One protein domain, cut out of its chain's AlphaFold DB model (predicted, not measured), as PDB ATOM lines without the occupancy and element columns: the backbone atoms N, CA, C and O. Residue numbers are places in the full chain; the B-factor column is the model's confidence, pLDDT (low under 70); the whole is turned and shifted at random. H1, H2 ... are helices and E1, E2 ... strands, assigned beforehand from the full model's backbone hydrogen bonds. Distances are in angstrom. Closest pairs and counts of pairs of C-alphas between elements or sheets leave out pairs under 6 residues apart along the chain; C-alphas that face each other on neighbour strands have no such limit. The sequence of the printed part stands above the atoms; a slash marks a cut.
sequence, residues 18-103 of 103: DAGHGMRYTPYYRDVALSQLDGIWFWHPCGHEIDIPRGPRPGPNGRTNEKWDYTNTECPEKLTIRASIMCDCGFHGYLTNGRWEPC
ATOM      1  N   ASP A  18      -9.932  44.021  15.393       95.62
ATOM      2  CA  ASP A  18      -9.013  43.608  14.334       95.62
ATOM      3  C   ASP A  18      -8.863  44.729  13.297       95.62
ATOM      4  O   ASP A  18      -9.802  45.048  12.558       95.62
ATOM      5  N   ALA A  19      -7.673  45.329  13.252       95.56
ATOM      6  CA  ALA A  19      -7.347  46.416  12.342       95.56
ATOM      7  C   ALA A  19      -6.778  45.924  10.999       95.56
ATOM      8  O   ALA A  19      -6.553  46.737  10.103       95.56
ATOM      9  N   GLY A  20      -6.596  44.613  10.810       94.56
ATOM     10  CA  GLY A  20      -5.939  44.034   9.639       94.56
ATOM     11  C   GLY A  20      -4.410  44.051   9.736       94.56
ATOM     12  O   GLY A  20      -3.831  44.596  10.670       94.56
ATOM     13  N   HIS A  21      -3.737  43.407   8.775       91.62
ATOM     14  CA  HIS A  21      -2.265  43.302   8.717       91.62
ATOM     15  C   HIS A  21      -1.609  42.724   9.990       91.62
ATOM     16  O   HIS A  21      -0.458  43.020  10.304       91.62
ATOM     17  N   GLY A  22      -2.349  41.892  10.730       89.44
ATOM     18  CA  GLY A  22      -1.912  41.339  12.013       89.44
ATOM     19  C   GLY A  22      -1.958  42.334  13.176       89.44
ATOM     20  O   GLY A  22      -1.557  41.968  14.276       89.44
ATOM     21  N   MET A  23      -2.447  43.558  12.955       92.56
ATOM     22  CA  MET A  23      -2.635  44.570  13.987       92.56
ATOM     23  C   MET A  23      -4.003  44.425  14.646       92.56
ATOM     24  O   MET A  23      -5.037  44.357  13.977       92.56
ATOM     25  N   ARG A  24      -4.024  44.460  15.974       94.94
ATOM     26  CA  ARG A  24      -5.242  44.529  16.781       94.94
ATOM     27  C   ARG A  24      -5.089  45.578  17.862       94.94
ATOM     28  O   ARG A  24      -3.971  45.897  18.267       94.94
ATOM     29  N   TYR A  25      -6.199  46.118  18.343       95.25
ATOM     30  CA  TYR A  25      -6.163  47.122  19.397       95.25
ATOM     31  C   TYR A  25      -7.377  47.066  20.320       95.25
ATOM     32  O   TYR A  25      -8.460  46.613  19.950       95.25
ATOM     33  N   THR A  26      -7.174  47.575  21.531       96.50
ATOM     34  CA  THR A  26      -8.215  47.783  22.535       96.50
ATOM     35  C   THR A  26      -8.033  49.187  23.108       96.50
ATOM     36  O   THR A  26      -6.982  49.464  23.694       96.50
ATOM     37  N   PRO A  27      -9.014  50.091  22.960       96.00
ATOM     38  CA  PRO A  27      -8.974  51.389  23.618       96.00
ATOM     39  C   PRO A  27      -9.076  51.218  25.134       96.00
ATOM     40  O   PRO A  27      -9.716  50.288  25.626       96.00
ATOM     41  N   TYR A  28      -8.457  52.124  25.879       95.75
ATOM     42  CA  TYR A  28      -8.595  52.187  27.323       95.75
ATOM     43  C   TYR A  28      -8.869  53.621  27.776       95.75
ATOM     44  O   TYR A  28      -8.437  54.592  27.153       95.75
ATOM     45  N   TYR A  29      -9.626  53.740  28.859       95.56
ATOM     46  CA  TYR A  29     -10.294  54.970  29.261       95.56
ATOM     47  C   TYR A  29      -9.949  55.345  30.698       95.56
ATOM     48  O   TYR A  29      -9.560  54.495  31.507       95.56
ATOM     49  N   ARG A  30     -10.119  56.628  31.019       93.56
ATOM     50  CA  ARG A  30      -9.878  57.174  32.368       93.56
ATOM     51  C   ARG A  30     -11.040  56.975  33.323       93.56
ATOM     52  O   ARG A  30     -10.849  57.040  34.535       93.56
ATOM     53  N   ASP A  31     -12.231  56.770  32.778       93.44
ATOM     54  CA  ASP A  31     -13.475  56.717  33.526       93.44
ATOM     55  C   ASP A  31     -14.287  55.463  33.191       93.44
ATOM     56  O   ASP A  31     -14.158  54.870  32.121       93.44
ATOM     57  N   VAL A  32     -15.145  55.072  34.136       91.38
ATOM     58  CA  VAL A  32     -16.018  53.895  34.019       91.38
ATOM     59  C   VAL A  32     -17.126  54.069  32.974       91.38
ATOM     60  O   VAL A  32     -17.664  53.077  32.495       91.38
ATOM     61  N   ALA A  33     -17.466  55.309  32.609       92.75
ATOM     62  CA  ALA A  33     -18.435  55.601  31.555       92.75
ATOM     63  C   ALA A  33     -17.823  55.481  30.145       92.75
ATOM     64  O   ALA A  33     -18.545  55.633  29.162       92.75
ATOM     65  N   LEU A  34     -16.517  55.196  30.048       92.81
ATOM     66  CA  LEU A  34     -15.742  55.089  28.812       92.81
ATOM     67  C   LEU A  34     -15.815  56.361  27.949       92.81
ATOM     68  O   LEU A  34     -15.801  56.298  26.722       92.81
ATOM     69  N   SER A  35     -15.899  57.529  28.593       90.88
ATOM     70  CA  SER A  35     -16.096  58.811  27.904       90.88
ATOM     71  C   SER A  35     -14.791  59.528  27.548       90.88
ATOM     72  O   SER A  35     -14.736  60.287  26.582       90.88
ATOM     73  N   GLN A  36     -13.723  59.281  28.310       92.31
ATOM     74  CA  GLN A  36     -12.412  59.897  28.119       92.31
ATOM     75  C   GLN A  36     -11.385  58.846  27.714       92.31
ATOM     76  O   GLN A  36     -10.874  58.101  28.558       92.31
ATOM     77  N   LEU A  37     -11.080  58.798  26.416       94.31
ATOM     78  CA  LEU A  37     -10.028  57.945  25.873       94.31
ATOM     79  C   LEU A  37      -8.668  58.367  26.443       94.31
ATOM     80  O   LEU A  37      -8.274  59.526  26.335       94.31
ATOM     81  N   ASP A  38      -7.953  57.415  27.037       95.31
ATOM     82  CA  ASP A  38      -6.583  57.607  27.522       95.31
ATOM     83  C   ASP A  38      -5.560  57.041  26.532       95.31
ATOM     84  O   ASP A  38      -4.423  57.489  26.488       95.31
ATOM     85  N   GLY A  39      -5.949  56.072  25.703       94.88
ATOM     86  CA  GLY A  39      -5.139  55.593  24.590       94.88
ATOM     87  C   GLY A  39      -5.594  54.235  24.082       94.88
ATOM     88  O   GLY A  39      -6.720  53.808  24.339       94.88
ATOM     89  N   ILE A  40      -4.709  53.544  23.369       95.25
ATOM     90  CA  ILE A  40      -4.921  52.164  22.939       95.25
ATOM     91  C   ILE A  40      -3.808  51.254  23.439       95.25
ATOM     92  O   ILE A  40      -2.635  51.629  23.467       95.25
ATOM     93  N   TRP A  41      -4.186  50.037  23.801       94.31
ATOM     94  CA  TRP A  41      -3.296  48.886  23.787       94.31
ATOM     95  C   TRP A  41      -3.306  48.297  22.387       94.31
ATOM     96  O   TRP A  41      -4.361  48.271  21.748       94.31
ATOM     97  N   PHE A  42      -2.159  47.828  21.914       92.06
ATOM     98  CA  PHE A  42      -2.063  47.222  20.598       92.06
ATOM     99  C   PHE A  42      -1.223  45.951  20.577       92.06
ATOM    100  O   PHE A  42      -0.266  45.794  21.339       92.06
ATOM    101  N   TRP A  43      -1.596  45.076  19.650       91.62
ATOM    102  CA  TRP A  43      -0.966  43.805  19.340       91.62
ATOM    103  C   TRP A  43      -0.605  43.820  17.869       91.62
ATOM    104  O   TRP A  43      -1.421  44.208  17.037       91.62
ATOM    105  N   HIS A  44       0.609  43.409  17.547       87.62
ATOM    106  CA  HIS A  44       1.073  43.312  16.171       87.62
ATOM    107  C   HIS A  44       1.984  42.087  16.043       87.62
ATOM    108  O   HIS A  44       2.471  41.592  17.063       87.62
ATOM    109  N   PRO A  45       2.237  41.576  14.827       82.19
ATOM    110  CA  PRO A  45       2.934  40.310  14.633       82.19
ATOM    111  C   PRO A  45       4.449  40.485  14.822       82.19
ATOM    112  O   PRO A  45       5.214  40.468  13.859       82.19
ATOM    113  N   CYS A  46       4.902  40.704  16.059       76.75
ATOM    114  CA  CYS A  46       6.324  40.788  16.374       76.75
ATOM    115  C   CYS A  46       6.909  39.408  16.690       76.75
ATOM    116  O   CYS A  46       6.350  38.631  17.459       76.75
ATOM    117  N   GLY A  47       8.091  39.122  16.137       58.44
ATOM    118  CA  GLY A  47       8.843  37.905  16.466       58.44
ATOM    119  C   GLY A  47       9.378  37.881  17.905       58.44
ATOM    120  O   GLY A  47       9.738  36.822  18.402       58.44
ATOM    121  N   HIS A  48       9.389  39.022  18.605       52.75
ATOM    122  CA  HIS A  48       9.900  39.124  19.977       52.75
ATOM    123  C   HIS A  48       9.029  38.413  21.025       52.75
ATOM    124  O   HIS A  48       9.510  38.176  22.133       52.75
ATOM    125  N   GLU A  49       7.789  38.027  20.700       48.53
ATOM    126  CA  GLU A  49       7.021  37.109  21.556       48.53
ATOM    127  C   GLU A  49       7.627  35.700  21.609       48.53
ATOM    128  O   GLU A  49       7.398  34.976  22.576       48.53
ATOM    129  N   ILE A  50       8.430  35.318  20.609       47.69
ATOM    130  CA  ILE A  50       9.063  33.996  20.538       47.69
ATOM    131  C   ILE A  50      10.330  33.945  21.415       47.69
ATOM    132  O   ILE A  50      10.605  32.915  22.027       47.69
ATOM    133  N   ASP A  51      11.059  35.060  21.547       40.19
ATOM    134  CA  ASP A  51      12.377  35.095  22.209       40.19
ATOM    135  C   ASP A  51      12.353  35.559  23.676       40.19
ATOM    136  O   ASP A  51      13.343  35.409  24.395       40.19
ATOM    137  N   ILE A  52      11.232  36.104  24.159       43.75
ATOM    138  CA  ILE A  52      11.051  36.452  25.573       43.75
ATOM    139  C   ILE A  52       9.744  35.809  26.040       43.75
ATOM    140  O   ILE A  52       8.678  36.364  25.766       43.75
ATOM    141  N   PRO A  53       9.775  34.673  26.764       40.88
ATOM    142  CA  PRO A  53       8.561  34.040  27.249       40.88
ATOM    143  C   PRO A  53       7.935  34.942  28.317       40.88
ATOM    144  O   PRO A  53       8.251  34.850  29.505       40.88
ATOM    145  N   ARG A  54       7.036  35.843  27.907       43.09
ATOM    146  CA  ARG A  54       6.181  36.627  28.805       43.09
ATOM    147  C   ARG A  54       5.081  35.727  29.369       43.09
ATOM    148  O   ARG A  54       3.900  35.960  29.165       43.09
ATOM    149  N   GLY A  55       5.474  34.677  30.089       44.41
ATOM    150  CA  GLY A  55       4.541  33.737  30.701       44.41
ATOM    151  C   GLY A  55       3.532  33.132  29.704       44.41
ATOM    152  O   GLY A  55       3.717  33.201  28.493       44.41
ATOM    153  N   PRO A  56       2.461  32.497  30.195       46.28
ATOM    154  CA  PRO A  56       1.528  31.742  29.359       46.28
ATOM    155  C   PRO A  56       0.521  32.596  28.560       46.28
ATOM    156  O   PRO A  56      -0.467  32.032  28.091       46.28
ATOM    157  N   ARG A  57       0.675  33.929  28.448       55.59
ATOM    158  CA  ARG A  57      -0.389  34.799  27.899       55.59
ATOM    159  C   ARG A  57       0.147  35.921  26.995       55.59
ATOM    160  O   ARG A  57       0.929  36.739  27.480       55.59
ATOM    161  N   PRO A  58      -0.290  36.009  25.726       63.69
ATOM    162  CA  PRO A  58       0.057  37.117  24.839       63.69
ATOM    163  C   PRO A  58      -0.739  38.373  25.236       63.69
ATOM    164  O   PRO A  58      -1.879  38.580  24.821       63.69
ATOM    165  N   GLY A  59      -0.152  39.188  26.113       76.00
ATOM    166  CA  GLY A  59      -0.633  40.541  26.410       76.00
ATOM    167  C   GLY A  59      -0.215  41.548  25.326       76.00
ATOM    168  O   GLY A  59       0.536  41.189  24.425       76.00
ATOM    169  N   PRO A  60      -0.644  42.820  25.403       86.12
ATOM    170  CA  PRO A  60      -0.331  43.807  24.373       86.12
ATOM    171  C   PRO A  60       1.174  44.051  24.224       86.12
ATOM    172  O   PRO A  60       1.924  44.155  25.203       86.12
ATOM    173  N   ASN A  61       1.601  44.214  22.975       83.62
ATOM    174  CA  ASN A  61       2.990  44.439  22.578       83.62
ATOM    175  C   ASN A  61       3.370  45.925  22.703       83.62
ATOM    176  O   ASN A  61       4.554  46.258  22.734       83.62
ATOM    177  N   GLY A  62       2.385  46.816  22.864       87.44
ATOM    178  CA  GLY A  62       2.607  48.214  23.211       87.44
ATOM    179  C   GLY A  62       1.335  48.974  23.585       87.44
ATOM    180  O   GLY A  62       0.225  48.435  23.572       87.44
ATOM    181  N   ARG A  63       1.517  50.247  23.950       91.94
ATOM    182  CA  ARG A  63       0.427  51.210  24.141       91.94
ATOM    183  C   ARG A  63       0.809  52.612  23.721       91.94
ATOM    184  O   ARG A  63       1.974  53.000  23.800       91.94
ATOM    185  N   THR A  64      -0.204  53.378  23.362       93.12
ATOM    186  CA  THR A  64      -0.134  54.834  23.252       93.12
ATOM    187  C   THR A  64      -0.506  55.486  24.594       93.12
ATOM    188  O   THR A  64      -0.453  54.826  25.631       93.12
ATOM    189  N   ASN A  65      -0.789  56.791  24.612       91.44
ATOM    190  CA  ASN A  65      -1.297  57.519  25.782       91.44
ATOM    191  C   ASN A  65      -2.099  58.762  25.355       91.44
ATOM    192  O   ASN A  65      -2.308  58.976  24.157       91.44
ATOM    193  N   GLU A  66      -2.524  59.587  26.311       88.88
ATOM    194  CA  GLU A  66      -3.445  60.705  26.093       88.88
ATOM    195  C   GLU A  66      -2.836  61.849  25.284       88.88
ATOM    196  O   GLU A  66      -3.544  62.745  24.839       88.88
ATOM    197  N   LYS A  67      -1.505  61.862  25.146       91.69
ATOM    198  CA  LYS A  67      -0.771  62.912  24.431       91.69
ATOM    199  C   LYS A  67      -0.778  62.695  22.923       91.69
ATOM    200  O   LYS A  67      -0.245  63.522  22.193       91.69
ATOM    201  N   TRP A  68      -1.299  61.558  22.473       93.69
ATOM    202  CA  TRP A  68      -1.465  61.252  21.063       93.69
ATOM    203  C   TRP A  68      -2.783  61.829  20.555       93.69
ATOM    204  O   TRP A  68      -3.776  61.878  21.278       93.69
ATOM    205  N   ASP A  69      -2.794  62.220  19.286       94.00
ATOM    206  CA  ASP A  69      -3.993  62.740  18.640       94.00
ATOM    207  C   ASP A  69      -4.861  61.594  18.112       94.00
ATOM    208  O   ASP A  69      -4.476  60.891  17.167       94.00
ATOM    209  N   TYR A  70      -6.057  61.463  18.691       94.88
ATOM    210  CA  TYR A  70      -7.087  60.519  18.260       94.88
ATOM    211  C   TYR A  70      -8.264  61.236  17.599       94.88
ATOM    212  O   TYR A  70      -8.648  62.332  18.007       94.88
ATOM    213  N   THR A  71      -8.890  60.587  16.618       95.94
ATOM    214  CA  THR A  71     -10.209  60.979  16.098       95.94
ATOM    215  C   THR A  71     -11.147  59.772  16.049       95.94
ATOM    216  O   THR A  71     -10.691  58.628  16.120       95.94
ATOM    217  N   ASN A  72     -12.455  60.028  15.925       94.69
ATOM    218  CA  ASN A  72     -13.530  59.025  16.007       94.69
ATOM    219  C   ASN A  72     -13.573  58.314  17.373       94.69
ATOM    220  O   ASN A  72     -13.793  57.106  17.455       94.69
ATOM    221  N   THR A  73     -13.310  59.042  18.459       93.38
ATOM    222  CA  THR A  73     -13.227  58.484  19.821       93.38
ATOM    223  C   THR A  73     -14.561  57.929  20.330       93.38
ATOM    224  O   THR A  73     -14.584  57.091  21.227       93.38
ATOM    225  N   GLU A  74     -15.664  58.380  19.741       91.69
ATOM    226  CA  GLU A  74     -17.039  57.951  19.983       91.69
ATOM    227  C   GLU A  74     -17.428  56.651  19.257       91.69
ATOM    228  O   GLU A  74     -18.421  56.024  19.620       91.69
ATOM    229  N   CYS A  75     -16.647  56.224  18.258       93.62
ATOM    230  CA  CYS A  75     -16.811  54.955  17.542       93.62
ATOM    231  C   CYS A  75     -15.487  54.183  17.595       93.62
ATOM    232  O   CYS A  75     -14.720  54.215  16.626       93.62
ATOM    233  N   PRO A  76     -15.169  53.521  18.723       91.88
ATOM    234  CA  PRO A  76     -13.825  53.018  18.973       91.88
ATOM    235  C   PRO A  76     -13.355  51.947  17.986       91.88
ATOM    236  O   PRO A  76     -12.159  51.817  17.779       91.88
ATOM    237  N   GLU A  77     -14.264  51.232  17.323       94.94
ATOM    238  CA  GLU A  77     -13.962  50.302  16.230       94.94
ATOM    239  C   GLU A  77     -13.497  50.992  14.933       94.94
ATOM    240  O   GLU A  77     -12.990  50.329  14.029       94.94
ATOM    241  N   LYS A  78     -13.659  52.318  14.838       96.75
ATOM    242  CA  LYS A  78     -13.233  53.192  13.732       96.75
ATOM    243  C   LYS A  78     -12.194  54.225  14.175       96.75
ATOM    244  O   LYS A  78     -12.038  55.264  13.524       96.75
ATOM    245  N   LEU A  79     -11.486  53.967  15.274       96.44
ATOM    246  CA  LEU A  79     -10.515  54.905  15.825       96.44
ATOM    247  C   LEU A  79      -9.430  55.252  14.794       96.44
ATOM    248  O   LEU A  79      -9.002  54.411  14.003       96.44
ATOM    249  N   THR A  80      -8.983  56.502  14.809       96.75
ATOM    250  CA  THR A  80      -7.847  56.973  14.007       96.75
ATOM    251  C   THR A  80      -6.799  57.590  14.918       96.75
ATOM    252  O   THR A  80      -7.145  58.304  15.856       96.75
ATOM    253  N   ILE A  81      -5.529  57.343  14.617       95.06
ATOM    254  CA  ILE A  81      -4.358  57.910  15.279       95.06
ATOM    255  C   ILE A  81      -3.594  58.713  14.230       95.06
ATOM    256  O   ILE A  81      -3.229  58.177  13.187       95.06
ATOM    257  N   ARG A  82      -3.339  60.002  14.485       90.50
ATOM    258  CA  ARG A  82      -2.649  60.858  13.497       90.50
ATOM    259  C   ARG A  82      -1.156  60.566  13.350       90.50
ATOM    260  O   ARG A  82      -0.564  60.935  12.342       90.50
ATOM    261  N   ALA A  83      -0.544  59.954  14.358       90.00
ATOM    262  CA  ALA A  83       0.863  59.582  14.348       90.00
ATOM    263  C   ALA A  83       1.050  58.114  13.944       90.00
ATOM    264  O   ALA A  83       0.226  57.256  14.263       90.00
ATOM    265  N   SER A  84       2.172  57.818  13.286       91.88
ATOM    266  CA  SER A  84       2.576  56.439  13.013       91.88
ATOM    267  C   SER A  84       3.154  55.773  14.262       91.88
ATOM    268  O   SER A  84       3.911  56.399  15.007       91.88
ATOM    269  N   ILE A  85       2.862  54.492  14.451       90.94
ATOM    270  CA  ILE A  85       3.450  53.643  15.487       90.94
ATOM    271  C   ILE A  85       4.561  52.819  14.835       90.94
ATOM    272  O   ILE A  85       4.324  52.156  13.829       90.94
ATOM    273  N   MET A  86       5.763  52.859  15.409       90.56
ATOM    274  CA  MET A  86       6.913  52.060  14.986       90.56
ATOM    275  C   MET A  86       7.352  51.170  16.148       90.56
ATOM    276  O   MET A  86       7.615  51.667  17.243       90.56
ATOM    277  N   CYS A  87       7.418  49.864  15.910       85.25
ATOM    278  CA  CYS A  87       8.016  48.896  16.821       85.25
ATOM    279  C   CYS A  87       9.461  48.591  16.409       85.25
ATOM    280  O   CYS A  87       9.791  48.607  15.222       85.25
ATOM    281  N   ASP A  88      10.291  48.198  17.372       84.00
ATOM    282  CA  ASP A  88      11.679  47.778  17.157       84.00
ATOM    283  C   ASP A  88      11.813  46.577  16.199       84.00
ATOM    284  O   ASP A  88      12.848  46.413  15.559       84.00
ATOM    285  N   CYS A  89      10.761  45.761  16.028       82.75
ATOM    286  CA  CYS A  89      10.761  44.656  15.060       82.75
ATOM    287  C   CYS A  89      10.543  45.104  13.598       82.75
ATOM    288  O   CYS A  89      10.348  44.259  12.726       82.75
ATOM    289  N   GLY A  90      10.496  46.414  13.334       86.12
ATOM    290  CA  GLY A  90      10.253  46.995  12.010       86.12
ATOM    291  C   GLY A  90       8.777  47.101  11.619       86.12
ATOM    292  O   GLY A  90       8.471  47.567  10.525       86.12
ATOM    293  N   PHE A  91       7.848  46.702  12.493       89.50
ATOM    294  CA  PHE A  91       6.420  46.917  12.260       89.50
ATOM    295  C   PHE A  91       6.105  48.413  12.380       89.50
ATOM    296  O   PHE A  91       6.241  48.989  13.461       89.50
ATOM    297  N   HIS A  92       5.713  49.038  11.271       92.62
ATOM    298  CA  HIS A  92       5.502  50.481  11.167       92.62
ATOM    299  C   HIS A  92       4.269  50.789  10.317       92.62
ATOM    300  O   HIS A  92       4.009  50.134   9.309       92.62
ATOM    301  N   GLY A  93       3.473  51.753  10.766       94.44
ATOM    302  CA  GLY A  93       2.221  52.128  10.125       94.44
ATOM    303  C   GLY A  93       1.394  53.045  11.012       94.44
ATOM    304  O   GLY A  93       1.873  53.537  12.037       94.44
ATOM    305  N   TYR A  94       0.147  53.284  10.637       95.12
ATOM    306  CA  TYR A  94      -0.790  54.104  11.400       95.12
ATOM    307  C   TYR A  94      -2.186  53.480  11.402       95.12
ATOM    308  O   TYR A  94      -2.561  52.742  10.494       95.12
ATOM    309  N   LEU A  95      -2.965  53.774  12.445       96.69
ATOM    310  CA  LEU A  95      -4.357  53.347  12.552       96.69
ATOM    311  C   LEU A  95      -5.257  54.446  11.979       96.69
ATOM    312  O   LEU A  95      -5.272  55.555  12.503       96.69
ATOM    313  N   THR A  96      -6.025  54.154  10.937       96.75
ATOM    314  CA  THR A  96      -6.981  55.081  10.326       96.75
ATOM    315  C   THR A  96      -8.324  54.407  10.110       96.75
ATOM    316  O   THR A  96      -8.416  53.320   9.551       96.75
ATOM    317  N   ASN A  97      -9.390  55.040  10.593       97.00
ATOM    318  CA  ASN A  97     -10.758  54.533  10.515       97.00
ATOM    319  C   ASN A  97     -10.891  53.056  10.957       97.00
ATOM    320  O   ASN A  97     -11.588  52.263  10.323       97.00
ATOM    321  N   GLY A  98     -10.176  52.677  12.022       97.00
ATOM    322  CA  GLY A  98     -10.144  51.313  12.554       97.00
ATOM    323  C   GLY A  98      -9.323  50.309  11.743       97.00
ATOM    324  O   GLY A  98      -9.368  49.119  12.045       97.00
ATOM    325  N   ARG A  99      -8.583  50.757  10.725       97.38
ATOM    326  CA  ARG A  99      -7.713  49.935   9.876       97.38
ATOM    327  C   ARG A  99      -6.257  50.323  10.039       97.38
ATOM    328  O   ARG A  99      -5.930  51.497  10.171       97.38
ATOM    329  N   TRP A 100      -5.388  49.326  10.065       96.56
ATOM    330  CA  TRP A 100      -3.954  49.532  10.073       96.56
ATOM    331  C   TRP A 100      -3.445  49.694   8.646       96.56
ATOM    332  O   TRP A 100      -3.663  48.812   7.819       96.56
ATOM    333  N   GLU A 101      -2.728  50.780   8.391       96.44
ATOM    334  CA  GLU A 101      -2.083  51.064   7.112       96.44
ATOM    335  C   GLU A 101      -0.561  50.998   7.299       96.44
ATOM    336  O   GLU A 101      -0.008  51.804   8.058       96.44
ATOM    337  N   PRO A 102       0.131  50.034   6.661       92.94
ATOM    338  CA  PRO A 102       1.589  49.952   6.692       92.94
ATOM    339  C   PRO A 102       2.257  51.195   6.080       92.94
ATOM    340  O   PRO A 102       1.729  51.785   5.134       92.94
ATOM    341  N   CYS A 103       3.427  51.564   6.605       88.19
ATOM    342  CA  CYS A 103       4.299  52.599   6.038       88.19
ATOM    343  C   CYS A 103       5.436  52.013   5.194       88.19
ATOM    344  O   CYS A 103       5.905  50.899   5.516       88.19
TER     345      CYS A 103
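This is residues 18 to 103 of the 103 residues of an uncharacterized protein of Rhodococcus sp. Leaf278 (UniProt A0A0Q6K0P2). With little regular structure, this is a small sandwich: a meander of antiparallel neighbours, E1-E2-E3, partly face to face with the antiparallel hairpin E4-E5, strands crossed at 50 degrees. Unnamed residues 52 to 91 lead between the sheets, pairing briefly with E3 and E4; residues 50 to 57 stick out. The 86 printed residues, 30 in named elements, run E1 E2 E3 H1 E4 E5, mostly strand; compact, radius of gyration of the C-alphas 13.1 A, spans 37 by 30 by 21 A.

E1, residues 18 to 20, begins at C-alpha (-9.013, 43.608, 14.334). E2 is 23 to 29, 20.0 A; E3 37 to 43, 18.0 A; H1 48 to 51; E4 92 to 96, 13.3 A. E5, 99 to 102, ends at C-alpha (1.589, 49.952, 6.692).

Within hydrogen-bond range are N 19 and O 23 of E1-E2, 2.9 A, N 26 and O 41 of E2-E3, 2.9 A, and N 96 and O 99 of E4-E5, 2.8 A. The closest C-alphas of E1 and E5, Ala 19 and Arg 99, are 4.3 A apart. H1, not on the E1-E2-E3 sheet, is too short for any O i to N i+4 pair; 0 of 1 O i to N i+3 pair is within range.

The farthest C-alphas, Ala 33 and Asp 51, are 38.2 A apart. The printed part has no cut; link H1 to E4 is long, 40 residues. Residues 47 to 58 have pLDDT under 70.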